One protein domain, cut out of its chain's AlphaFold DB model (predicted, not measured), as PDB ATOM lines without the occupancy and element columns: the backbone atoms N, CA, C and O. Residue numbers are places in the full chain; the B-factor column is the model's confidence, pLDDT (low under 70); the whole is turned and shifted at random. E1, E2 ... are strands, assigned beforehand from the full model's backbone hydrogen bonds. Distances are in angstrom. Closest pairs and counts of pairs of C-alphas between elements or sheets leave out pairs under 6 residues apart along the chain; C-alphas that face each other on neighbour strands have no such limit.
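AT A GLANCE: This is residues 171 to 251 of the 251 residues of an uncharacterized protein of Chloroflexi bacterium HGW-Chloroflexi-8 (UniProt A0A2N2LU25). One strongly twisted sheet is built on the long hairpin of E3 and E4, with short E2 beside E3 and with E5 and E6 staggered along the other side of E4. Residues 171 to 187 lead in without a named element, and residues 183 to 184 pair antiparallel with residues 240 to 241 of E6. The printed part has 81 residues with six named strands, E1 to E6 in chain order, and no named helix; the class is all strand, with under half of the residues, 34, in named elements. The branched sheet is antiparallel, and E2 to E5 form a meander, each strand the antiparallel neighbour of the one before. The whole is only just loose, close to compact, with a radius of gyration of the C-alphas of 14.4 A and spans of 43 by 29 by 17 A.

HOW THE PARTS SIT: Start at E1, residues 188 to 190, which pairs with no named strand. Next, E2, residues 194 to 197, and E3, residues 200 to 208, form a hairpin, where you find N 195 and O 202 2.9 A apart. E4, residues 217 to 226, lies on the other side of E3 in a second hairpin, with N 205 and O 221 2.9 A apart. Beside residues 222 to 225 of E4, look for E5, residues 231 to 233, its hairpin partner, with N 224 and O 232 2.9 A apart. Beside residues 217 to 220, on the same side of E4, is antiparallel E6, residues 237 to 241, with N 220 and O 237 2.8 A apart.

IN THESE COORDINATES: Find C-alpha 188 at (-14.219, 23.403, -13.842), where E1 begins its 6.2 A. E2 covers 9.4 A, E3 25.0 A, E4 27.8 A and E5 6.8 A; E6 runs 12.1 A to C-alpha 241 at (-2.430, 25.608, -21.671).

THE WHOLE: The two C-alphas farthest apart, those of Ser 198 and Gly 247, are 43.2 A apart. The printed part has no cut and no long link, and no printed residue is under 70 in pLDDT.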
ATOM      1  N   GLN A 171      -7.405  39.779 -18.853       97.19
ATOM      2  CA  GLN A 171      -8.432  39.691 -19.881       97.19
ATOM      3  C   GLN A 171      -9.647  38.914 -19.373       97.19
ATOM      4  O   GLN A 171      -9.495  37.954 -18.613       97.19
ATOM      5  N   PRO A 172     -10.865  39.304 -19.770       97.75
ATOM      6  CA  PRO A 172     -12.040  38.509 -19.484       97.75
ATOM      7  C   PRO A 172     -12.132  37.302 -20.429       97.75
ATOM      8  O   PRO A 172     -11.730  37.372 -21.590       97.75
ATOM      9  N   LEU A 173     -12.733  36.213 -19.956       96.38
ATOM     10  CA  LEU A 173     -13.032  35.020 -20.745       96.38
ATOM     11  C   LEU A 173     -14.527  34.704 -20.644       96.38
ATOM     12  O   LEU A 173     -14.971  34.128 -19.658       96.38
ATOM     13  N   TYR A 174     -15.293  35.076 -21.668       94.38
ATOM     14  CA  TYR A 174     -16.736  34.781 -21.786       94.38
ATOM     15  C   TYR A 174     -17.073  33.846 -22.951       94.38
ATOM     16  O   TYR A 174     -18.229  33.515 -23.196       94.38
ATOM     17  N   LYS A 175     -16.073  33.510 -23.765       88.12
ATOM     18  CA  LYS A 175     -16.224  32.596 -24.889       88.12
ATOM     19  C   LYS A 175     -15.050  31.656 -24.875       88.12
ATOM     20  O   LYS A 175     -13.908  32.074 -25.048       88.12
ATOM     21  N   TYR A 176     -15.367  30.394 -24.665       81.88
ATOM     22  CA  TYR A 176     -14.398  29.328 -24.696       81.88
ATOM     23  C   TYR A 176     -14.450  28.608 -26.045       81.88
ATOM     24  O   TYR A 176     -15.505  28.104 -26.438       81.88
ATOM     25  N   ASP A 177     -13.322  28.552 -26.756       82.25
ATOM     26  CA  ASP A 177     -13.237  27.781 -27.994       82.25
ATOM     27  C   ASP A 177     -13.001  26.300 -27.682       82.25
ATOM     28  O   ASP A 177     -11.876  25.830 -27.533       82.25
ATOM     29  N   SER A 178     -14.098  25.547 -27.598       77.62
ATOM     30  CA  SER A 178     -14.055  24.098 -27.373       77.62
ATOM     31  C   SER A 178     -13.484  23.288 -28.543       77.62
ATOM     32  O   SER A 178     -13.377  22.068 -28.422       77.62
ATOM     33  N   SER A 179     -13.196  23.917 -29.690       76.12
ATOM     34  CA  SER A 179     -12.567  23.236 -30.828       76.12
ATOM     35  C   SER A 179     -11.060  23.058 -30.655       76.12
ATOM     36  O   SER A 179     -10.483  22.164 -31.278       76.12
ATOM     37  N   LEU A 180     -10.442  23.856 -29.783       79.88
ATOM     38  CA  LEU A 180      -9.019  23.789 -29.486       79.88
ATOM     39  C   LEU A 180      -8.738  22.704 -28.441       79.88
ATOM     40  O   LEU A 180      -9.460  22.557 -27.451       79.88
ATOM     41  N   ASP A 181      -7.680  21.926 -28.671       87.81
ATOM     42  CA  ASP A 181      -7.302  20.797 -27.817       87.81
ATOM     43  C   ASP A 181      -6.444  21.237 -26.626       87.81
ATOM     44  O   ASP A 181      -5.294  20.829 -26.465       87.81
ATOM     45  N   TYR A 182      -7.000  22.123 -25.802       91.69
ATOM     46  CA  TYR A 182      -6.298  22.672 -24.652       91.69
ATOM     47  C   TYR A 182      -6.004  21.613 -23.580       91.69
ATOM     48  O   TYR A 182      -6.816  20.730 -23.283       91.69
ATOM     49  N   ARG A 183      -4.855  21.758 -22.914       93.12
ATOM     50  CA  ARG A 183      -4.501  20.993 -21.714       93.12
ATOM     51  C   ARG A 183      -5.078  21.697 -20.490       93.12
ATOM     52  O   ARG A 183      -4.559  22.723 -20.063       93.12
ATOM     53  N   TYR A 184      -6.144  21.151 -19.912       93.31
ATOM     54  CA  TYR A 184      -6.751  21.709 -18.701       93.31
ATOM     55  C   TYR A 184      -6.011  21.284 -17.438       93.31
ATOM     56  O   TYR A 184      -5.681  20.113 -17.251       93.31
ATOM     57  N   LEU A 185      -5.826  22.244 -16.541       95.00
ATOM     58  CA  LEU A 185      -5.170  22.073 -15.244       95.00
ATOM     59  C   LEU A 185      -6.177  22.110 -14.081       95.00
ATOM     60  O   LEU A 185      -5.816  21.926 -12.920       95.00
ATOM     61  N   ILE A 186      -7.460  22.309 -14.399       94.81
ATOM     62  CA  ILE A 186      -8.587  22.376 -13.466       94.81
ATOM     63  C   ILE A 186      -9.750  21.509 -13.950       94.81
ATOM     64  O   ILE A 186      -9.796  21.091 -15.102       94.81
ATOM     65  N   LYS A 187     -10.703  21.230 -13.053       92.06
ATOM     66  CA  LYS A 187     -11.899  20.414 -13.352       92.06
ATOM     67  C   LYS A 187     -13.087  21.222 -13.860       92.06
ATOM     68  O   LYS A 187     -13.932  20.697 -14.582       92.06
ATOM     69  N   GLU A 188     -13.171  22.477 -13.439       94.44
ATOM     70  CA  GLU A 188     -14.219  23.403 -13.842       94.44
ATOM     71  C   GLU A 188     -13.553  24.689 -14.303       94.44
ATOM     72  O   GLU A 188     -12.734  25.234 -13.567       94.44
ATOM     73  N   LEU A 189     -13.889  25.154 -15.504       94.75
ATOM     74  CA  LEU A 189     -13.366  26.391 -16.073       94.75
ATOM     75  C   LEU A 189     -14.443  27.476 -15.959       94.75
ATOM     76  O   LEU A 189     -15.395  27.460 -16.744       94.75
ATOM     77  N   PRO A 190     -14.365  28.372 -14.960       96.44
ATOM     78  CA  PRO A 190     -15.333  29.445 -14.817       96.44
ATOM     79  C   PRO A 190     -15.089  30.555 -15.831       96.44
ATOM     80  O   PRO A 190     -13.984  31.077 -15.925       96.44
ATOM     81  N   GLU A 191     -16.118  30.978 -16.549       96.75
ATOM     82  CA  GLU A 191     -16.053  32.235 -17.292       96.75
ATOM     83  C   GLU A 191     -15.874  33.425 -16.337       96.75
ATOM     84  O   GLU A 191     -16.075  33.328 -15.117       96.75
ATOM     85  N   THR A 192     -15.455  34.557 -16.893       98.25
ATOM     86  CA  THR A 192     -15.356  35.810 -16.147       98.25
ATOM     87  C   THR A 192     -16.686  36.135 -15.493       98.25
ATOM     88  O   THR A 192     -17.744  36.035 -16.104       98.25
ATOM     89  N   LYS A 193     -16.619  36.564 -14.235       97.62
ATOM     90  CA  LYS A 193     -17.777  37.001 -13.462       97.62
ATOM     91  C   LYS A 193     -17.389  38.125 -12.516       97.62
ATOM     92  O   LYS A 193     -16.218  38.262 -12.156       97.62
ATOM     93  N   VAL A 194     -18.393  38.887 -12.104       98.50
ATOM     94  CA  VAL A 194     -18.273  39.929 -11.086       98.50
ATOM     95  C   VAL A 194     -19.267  39.622  -9.980       98.50
ATOM     96  O   VAL A 194     -20.460  39.481 -10.246       98.50
ATOM     97  N   GLU A 195     -18.778  39.517  -8.753       98.25
ATOM     98  CA  GLU A 195     -19.600  39.317  -7.564       98.25
ATOM     99  C   GLU A 195     -19.481  40.545  -6.664       98.25
ATOM    100  O   GLU A 195     -18.380  40.984  -6.341       98.25
ATOM    101  N   GLU A 196     -20.615  41.116  -6.262       98.31
ATOM    102  CA  GLU A 196     -20.623  42.171  -5.250       98.31
ATOM    103  C   GLU A 196     -20.261  41.565  -3.889       98.31
ATOM    104  O   GLU A 196     -20.799  40.533  -3.474       98.31
ATOM    105  N   ILE A 197     -19.335  42.212  -3.192       97.88
ATOM    106  CA  ILE A 197     -18.867  41.822  -1.864       97.88
ATOM    107  C   ILE A 197     -18.955  43.023  -0.921       97.88
ATOM    108  O   ILE A 197     -19.161  44.162  -1.330       97.88
ATOM    109  N   SER A 198     -18.778  42.790   0.379       96.69
ATOM    110  CA  SER A 198     -18.785  43.884   1.355       96.69
ATOM    111  C   SER A 198     -17.693  44.916   1.036       96.69
ATOM    112  O   SER A 198     -16.513  44.640   1.246       96.69
ATOM    113  N   GLY A 199     -18.094  46.113   0.598       96.50
ATOM    114  CA  GLY A 199     -17.194  47.238   0.315       96.50
ATOM    115  C   GLY A 199     -16.676  47.327  -1.126       96.50
ATOM    116  O   GLY A 199     -15.878  48.220  -1.417       96.50
ATOM    117  N   GLY A 200     -17.127  46.454  -2.031       98.44
ATOM    118  CA  GLY A 200     -16.677  46.469  -3.420       98.44
ATOM    119  C   GLY A 200     -17.105  45.241  -4.218       98.44
ATOM    120  O   GLY A 200     -18.214  44.739  -4.063       98.44
ATOM    121  N   TYR A 201     -16.206  44.747  -5.064       98.75
ATOM    122  CA  TYR A 201     -16.477  43.700  -6.046       98.75
ATOM    123  C   TYR A 201     -15.315  42.704  -6.114       98.75
ATOM    124  O   TYR A 201     -14.157  43.107  -6.062       98.75
ATOM    125  N   GLU A 202     -15.603  41.414  -6.272       98.75
ATOM    126  CA  GLU A 202     -14.630  40.401  -6.696       98.75
ATOM    127  C   GLU A 202     -14.818  40.149  -8.199       98.75
ATOM    128  O   GLU A 202     -15.892  39.739  -8.641       98.75
ATOM    129  N   VAL A 203     -13.776  40.389  -8.993       98.81
ATOM    130  CA  VAL A 203     -13.770  40.192 -10.449       98.81
ATOM    131  C   VAL A 203     -12.868  39.011 -10.792       98.81
ATOM    132  O   VAL A 203     -11.686  39.008 -10.452       98.81
ATOM    133  N   LEU A 204     -13.395  38.012 -11.496       98.69
ATOM    134  CA  LEU A 204     -12.616  36.873 -11.986       98.69
ATOM    135  C   LEU A 204     -12.100  37.157 -13.402       98.69
ATOM    136  O   LEU A 204     -12.875  37.163 -14.357       98.69
ATOM    137  N   LEU A 205     -10.791  37.352 -13.546       98.69
ATOM    138  CA  LEU A 205     -10.118  37.585 -14.828       98.69
ATOM    139  C   LEU A 205      -9.092  36.493 -15.126       98.69
ATOM    140  O   LEU A 205      -8.748  35.680 -14.266       98.69
ATOM    141  N   TYR A 206      -8.592  36.502 -16.356       98.00
ATOM    142  CA  TYR A 206      -7.560  35.598 -16.829       98.00
ATOM    143  C   TYR A 206      -6.258  36.343 -17.081       98.00
ATOM    144  O   TYR A 206      -6.216  37.394 -17.723       98.00
ATOM    145  N   ASP A 207      -5.189  35.768 -16.557       97.31
ATOM    146  CA  ASP A 207      -3.818  36.162 -16.816       97.31
ATOM    147  C   ASP A 207      -3.190  35.181 -17.796       97.31
ATOM    148  O   ASP A 207      -3.424  33.977 -17.697       97.31
ATOM    149  N   TYR A 208      -2.393  35.681 -18.729       95.62
ATOM    150  CA  TYR A 208      -1.716  34.848 -19.713       95.62
ATOM    151  C   TYR A 208      -0.217  35.086 -19.626       95.62
ATOM    152  O   TYR A 208       0.268  36.188 -19.893       95.62
ATOM    153  N   GLN A 209       0.519  34.045 -19.242       89.75
ATOM    154  CA  GLN A 209       1.968  34.121 -19.124       89.75
ATOM    155  C   GLN A 209       2.623  34.035 -20.509       89.75
ATOM    156  O   GLN A 209       3.128  32.991 -20.915       89.75
ATOM    157  N   PHE A 210       2.624  35.153 -21.231       90.38
ATOM    158  CA  PHE A 210       3.171  35.230 -22.586       90.38
ATOM    159  C   PHE A 210       4.702  35.144 -22.637       90.38
ATOM    160  O   PHE A 210       5.264  34.619 -23.586       90.38
ATOM    161  N   CYS A 211       5.393  35.643 -21.615       92.31
ATOM    162  CA  CYS A 211       6.851  35.721 -21.611       92.31
ATOM    163  C   CYS A 211       7.512  34.408 -21.173       92.31
ATOM    164  O   CYS A 211       7.024  33.712 -20.275       92.31
ATOM    165  N   GLY A 212       8.686  34.121 -21.735       92.38
ATOM    166  CA  GLY A 212       9.479  32.927 -21.450       92.38
ATOM    167  C   GLY A 212       9.260  31.815 -22.471       92.38
ATOM    168  O   GLY A 212       8.743  32.050 -23.558       92.38
ATOM    169  N   CYS A 213       9.699  30.605 -22.135       93.75
ATOM    170  CA  CYS A 213       9.437  29.420 -22.945       93.75
ATOM    171  C   CYS A 213       8.223  28.671 -22.399       93.75
ATOM    172  O   CYS A 213       8.103  28.506 -21.184       93.75
ATOM    173  N   GLY A 214       7.355  28.221 -23.303       89.06
ATOM    174  CA  GLY A 214       6.109  27.559 -22.973       89.06
ATOM    175  C   GLY A 214       6.265  26.236 -22.202       89.06
ATOM    176  O   GLY A 214       7.371  25.689 -22.098       89.06
ATOM    177  N   PRO A 215       5.147  25.689 -21.693       91.62
ATOM    178  CA  PRO A 215       3.780  26.107 -22.015       91.62
ATOM    179  C   PRO A 215       3.412  27.484 -21.441       91.62
ATOM    180  O   PRO A 215       3.747  27.807 -20.303       91.62
ATOM    181  N   HIS A 216       2.741  28.310 -22.248       94.25
ATOM    182  CA  HIS A 216       2.234  29.613 -21.815       94.25
ATOM    183  C   HIS A 216       0.868  29.424 -21.152       94.25
ATOM    184  O   HIS A 216      -0.162  29.276 -21.811       94.25
ATOM    185  N   THR A 217       0.867  29.367 -19.824       96.19
ATOM    186  CA  THR A 217      -0.330  29.044 -19.048       96.19
ATOM    187  C   THR A 217      -1.297  30.226 -18.968       96.19
ATOM    188  O   THR A 217      -0.917  31.346 -18.610       96.19
ATOM    189  N   HIS A 218      -2.581  29.959 -19.217       96.81
ATOM    190  CA  HIS A 218      -3.677  30.831 -18.809       96.81
ATOM    191  C   HIS A 218      -4.060  30.511 -17.366       96.81
ATOM    192  O   HIS A 218      -4.381  29.366 -17.037       96.81
ATOM    193  N   SER A 219      -4.045  31.518 -16.502       98.06
ATOM    194  CA  SER A 219      -4.350  31.391 -15.077       98.06
ATOM    195  C   SER A 219      -5.541  32.253 -14.690       98.06
ATOM    196  O   SER A 219      -5.689  33.376 -15.163       98.06
ATOM    197  N   ILE A 220      -6.377  31.751 -13.788       98.44
ATOM    198  CA  ILE A 220      -7.469  32.511 -13.182       98.44
ATOM    199  C   ILE A 220      -6.896  33.396 -12.079       98.44
ATOM    200  O   ILE A 220      -6.157  32.920 -11.217       98.44
ATOM    201  N   VAL A 221      -7.281  34.668 -12.070       98.62
ATOM    202  CA  VAL A 221      -6.940  35.626 -11.017       98.62
ATOM    203  C   VAL A 221      -8.208  36.314 -10.537       98.62
ATOM    204  O   VAL A 221      -8.981  36.847 -11.334       98.62
ATOM    205  N   LYS A 222      -8.409  36.333  -9.221       98.75
ATOM    206  CA  LYS A 222      -9.455  37.142  -8.593       98.75
ATOM    207  C   LYS A 222      -8.896  38.519  -8.271       98.75
ATOM    208  O   LYS A 222      -7.854  38.633  -7.627       98.75
ATOM    209  N   VAL A 223      -9.598  39.552  -8.705       98.81
ATOM    210  CA  VAL A 223      -9.273  40.954  -8.462       98.81
ATOM    211  C   VAL A 223     -10.361  41.536  -7.571       98.81
ATOM    212  O   VAL A 223     -11.491  41.720  -8.013       98.81
ATOM    213  N   ASN A 224     -10.033  41.824  -6.314       98.75
ATOM    214  CA  ASN A 224     -10.948  42.541  -5.432       98.75
ATOM    215  C   ASN A 224     -10.795  44.039  -5.677       98.75
ATOM    216  O   ASN A 224      -9.722  44.592  -5.429       98.75
ATOM    217  N   VAL A 225     -11.866  44.676  -6.136       98.75
ATOM    218  CA  VAL A 225     -11.970  46.108  -6.410       98.75
ATOM    219  C   VAL A 225     -12.796  46.745  -5.302       98.75
ATOM    220  O   VAL A 225     -13.982  46.462  -5.173       98.75
ATOM    221  N   GLN A 226     -12.189  47.598  -4.486       98.69
ATOM    222  CA  GLN A 226     -12.920  48.381  -3.488       98.69
ATOM    223  C   GLN A 226     -13.634  49.561  -4.155       98.69
ATOM    224  O   GLN A 226     -13.173  50.068  -5.178       98.69
ATOM    225  N   VAL A 227     -14.716  50.057  -3.543       98.50
ATOM    226  CA  VAL A 227     -15.441  51.254  -4.028       98.50
ATOM    227  C   VAL A 227     -14.511  52.459  -4.186       98.50
ATOM    228  O   VAL A 227     -14.700  53.281  -5.072       98.50
ATOM    229  N   ASP A 228     -13.468  52.565  -3.363       98.44
ATOM    230  CA  ASP A 228     -12.503  53.663  -3.440       98.44
ATOM    231  C   ASP A 228     -11.442  53.501  -4.544       98.44
ATOM    232  O   ASP A 228     -10.552  54.345  -4.629       98.44
ATOM    233  N   GLY A 229     -11.509  52.432  -5.347       98.12
ATOM    234  CA  GLY A 229     -10.570  52.088  -6.417       98.12
ATOM    235  C   GLY A 229      -9.309  51.340  -5.962       98.12
ATOM    236  O   GLY A 229      -8.414  51.099  -6.776       98.12
ATOM    237  N   THR A 230      -9.194  50.963  -4.685       98.44
ATOM    238  CA  THR A 230      -8.098  50.105  -4.197       98.44
ATOM    239  C   THR A 230      -8.268  48.667  -4.688       98.44
ATOM    240  O   THR A 230      -9.385  48.158  -4.770       98.44
ATOM    241  N   LEU A 231      -7.151  47.996  -4.987       98.00
ATOM    242  CA  LEU A 231      -7.128  46.658  -5.574       98.00
ATOM    243  C   LEU A 231      -6.300  45.685  -4.737       98.00
ATOM    244  O   LEU A 231      -5.238  46.039  -4.227       98.00
ATOM    245  N   THR A 232      -6.744  44.432  -4.679       98.31
ATOM    246  CA  THR A 232      -5.912  43.298  -4.250       98.31
ATOM    247  C   THR A 232      -6.129  42.122  -5.185       98.31
ATOM    248  O   THR A 232      -7.268  41.858  -5.571       98.31
ATOM    249  N   LEU A 233      -5.062  41.404  -5.521       98.44
ATOM    250  CA  LEU A 233      -5.114  40.240  -6.399       98.44
ATOM    251  C   LEU A 233      -4.923  38.965  -5.574       98.44
ATOM    252  O   LEU A 233      -4.137  38.955  -4.626       98.44
ATOM    253  N   SER A 234      -5.628  37.895  -5.940       98.44
ATOM    254  CA  SER A 234      -5.303  36.553  -5.457       98.44
ATOM    255  C   SER A 234      -4.039  36.022  -6.126       98.44
ATOM    256  O   SER A 234      -3.653  36.484  -7.203       98.44
ATOM    257  N   ASP A 235      -3.464  34.970  -5.546       98.19
ATOM    258  CA  ASP A 235      -2.505  34.147  -6.277       98.19
ATOM    259  C   ASP A 235      -3.169  33.577  -7.550       98.19
ATOM    260  O   ASP A 235      -4.356  33.212  -7.508       98.19
ATOM    261  N   PRO A 236      -2.449  33.517  -8.685       97.88
ATOM    262  CA  PRO A 236      -2.964  32.910  -9.905       97.88
ATOM    263  C   PRO A 236      -3.204  31.407  -9.745       97.88
ATOM    264  O   PRO A 236      -2.389  30.688  -9.166       97.88
ATOM    265  N   ILE A 237      -4.304  30.917 -10.313       98.19
ATOM    266  CA  ILE A 237      -4.637  29.490 -10.374       98.19
ATOM    267  C   ILE A 237      -4.479  29.029 -11.829       98.19
ATOM    268  O   ILE A 237      -5.296  29.434 -12.660       98.19
ATOM    269  N   PRO A 238      -3.479  28.190 -12.160       97.44
ATOM    270  CA  PRO A 238      -3.309  27.637 -13.503       97.44
ATOM    271  C   PRO A 238      -4.597  26.979 -13.997       97.44
ATOM    272  O   PRO A 238      -5.137  26.122 -13.302       97.44
ATOM    273  N   ALA A 239      -5.099  27.375 -15.168       96.31
ATOM    274  CA  ALA A 239      -6.393  26.926 -15.679       96.31
ATOM    275  C   ALA A 239      -6.248  26.028 -16.905       96.31
ATOM    276  O   ALA A 239      -6.759  24.906 -16.913       96.31
ATOM    277  N   TYR A 240      -5.549  26.504 -17.933       95.06
ATOM    278  CA  TYR A 240      -5.318  25.737 -19.152       95.06
ATOM    279  C   TYR A 240      -4.082  26.222 -19.916       95.06
ATOM    280  O   TYR A 240      -3.607  27.340 -19.724       95.06
ATOM    281  N   GLU A 241      -3.577  25.364 -20.794       95.00
ATOM    282  CA  GLU A 241      -2.430  25.608 -21.671       95.00
ATOM    283  C   GLU A 241      -2.782  25.207 -23.099       95.00
ATOM    284  O   GLU A 241      -3.540  24.255 -23.307       95.00
ATOM    285  N   ASP A 242      -2.212  25.911 -24.070       93.31
ATOM    286  CA  ASP A 242      -2.273  25.556 -25.485       93.31
ATOM    287  C   ASP A 242      -1.076  24.663 -25.857       93.31
ATOM    288  O   ASP A 242       0.055  25.159 -25.873       93.31
ATOM    289  N   PRO A 243      -1.275  23.365 -26.164       93.50
ATOM    290  CA  PRO A 243      -0.174  22.491 -26.562       93.50
ATOM    291  C   PRO A 243       0.527  22.928 -27.853       93.50
ATOM    292  O   PRO A 243       1.677  22.548 -28.064       93.50
ATOM    293  N   GLU A 244      -0.112  23.731 -28.713       92.69
ATOM    294  CA  GLU A 244       0.545  24.286 -29.908       92.69
ATOM    295  C   GLU A 244       1.657  25.283 -29.553       92.69
ATOM    296  O   GLU A 244       2.520  25.579 -30.379       92.69
ATOM    297  N   GLN A 245       1.673  25.762 -28.309       93.06
ATOM    298  CA  GLN A 245       2.669  26.689 -27.783       93.06
ATOM    299  C   GLN A 245       3.745  25.990 -26.934       93.06
ATOM    300  O   GLN A 245       4.596  26.659 -26.343       93.06
ATOM    301  N   ASP A 246       3.749  24.654 -26.868       94.44
ATOM    302  CA  ASP A 246       4.788  23.905 -26.159       94.44
ATOM    303  C   ASP A 246       6.170  24.194 -26.779       94.44
ATOM    304  O   ASP A 246       6.427  23.951 -27.959       94.44
ATOM    305  N   GLY A 247       7.087  24.727 -25.965       93.75
ATOM    306  CA  GLY A 247       8.433  25.113 -26.400       93.75
ATOM    307  C   GLY A 247       8.515  26.412 -27.212       93.75
ATOM    308  O   GLY A 247       9.618  26.781 -27.620       93.75
ATOM    309  N   LEU A 248       7.400  27.124 -27.429       94.62
ATOM    310  CA  LEU A 248       7.424  28.486 -27.967       94.62
ATOM    311  C   LEU A 248       8.144  29.395 -26.966       94.62
ATOM    312  O   LEU A 248       7.806  29.386 -25.790       94.62
ATOM    313  N   CYS A 249       9.151  30.146 -27.413       93.81
ATOM    314  CA  CYS A 249       9.905  31.059 -26.556       93.81
ATOM    315  C   CYS A 249       9.711  32.505 -27.009       93.81
ATOM    316  O   CYS A 249       9.906  32.814 -28.188       93.81
ATOM    317  N   ILE A 250       9.369  33.374 -26.061       90.50
ATOM    318  CA  ILE A 250       9.073  34.793 -26.270       90.50
ATOM    319  C   ILE A 250       9.861  35.614 -25.241       90.50
ATOM    320  O   ILE A 250       9.825  35.304 -24.047       90.50
ATOM    321  N   ASP A 251      10.594  36.627 -25.710       83.19
ATOM    322  CA  ASP A 251      11.464  37.511 -24.907       83.19
ATOM    323  C   ASP A 251      10.986  38.965 -24.913       83.19
ATOM    324  O   ASP A 251      10.327  39.372 -25.900       83.19
TER     325      ASP A 251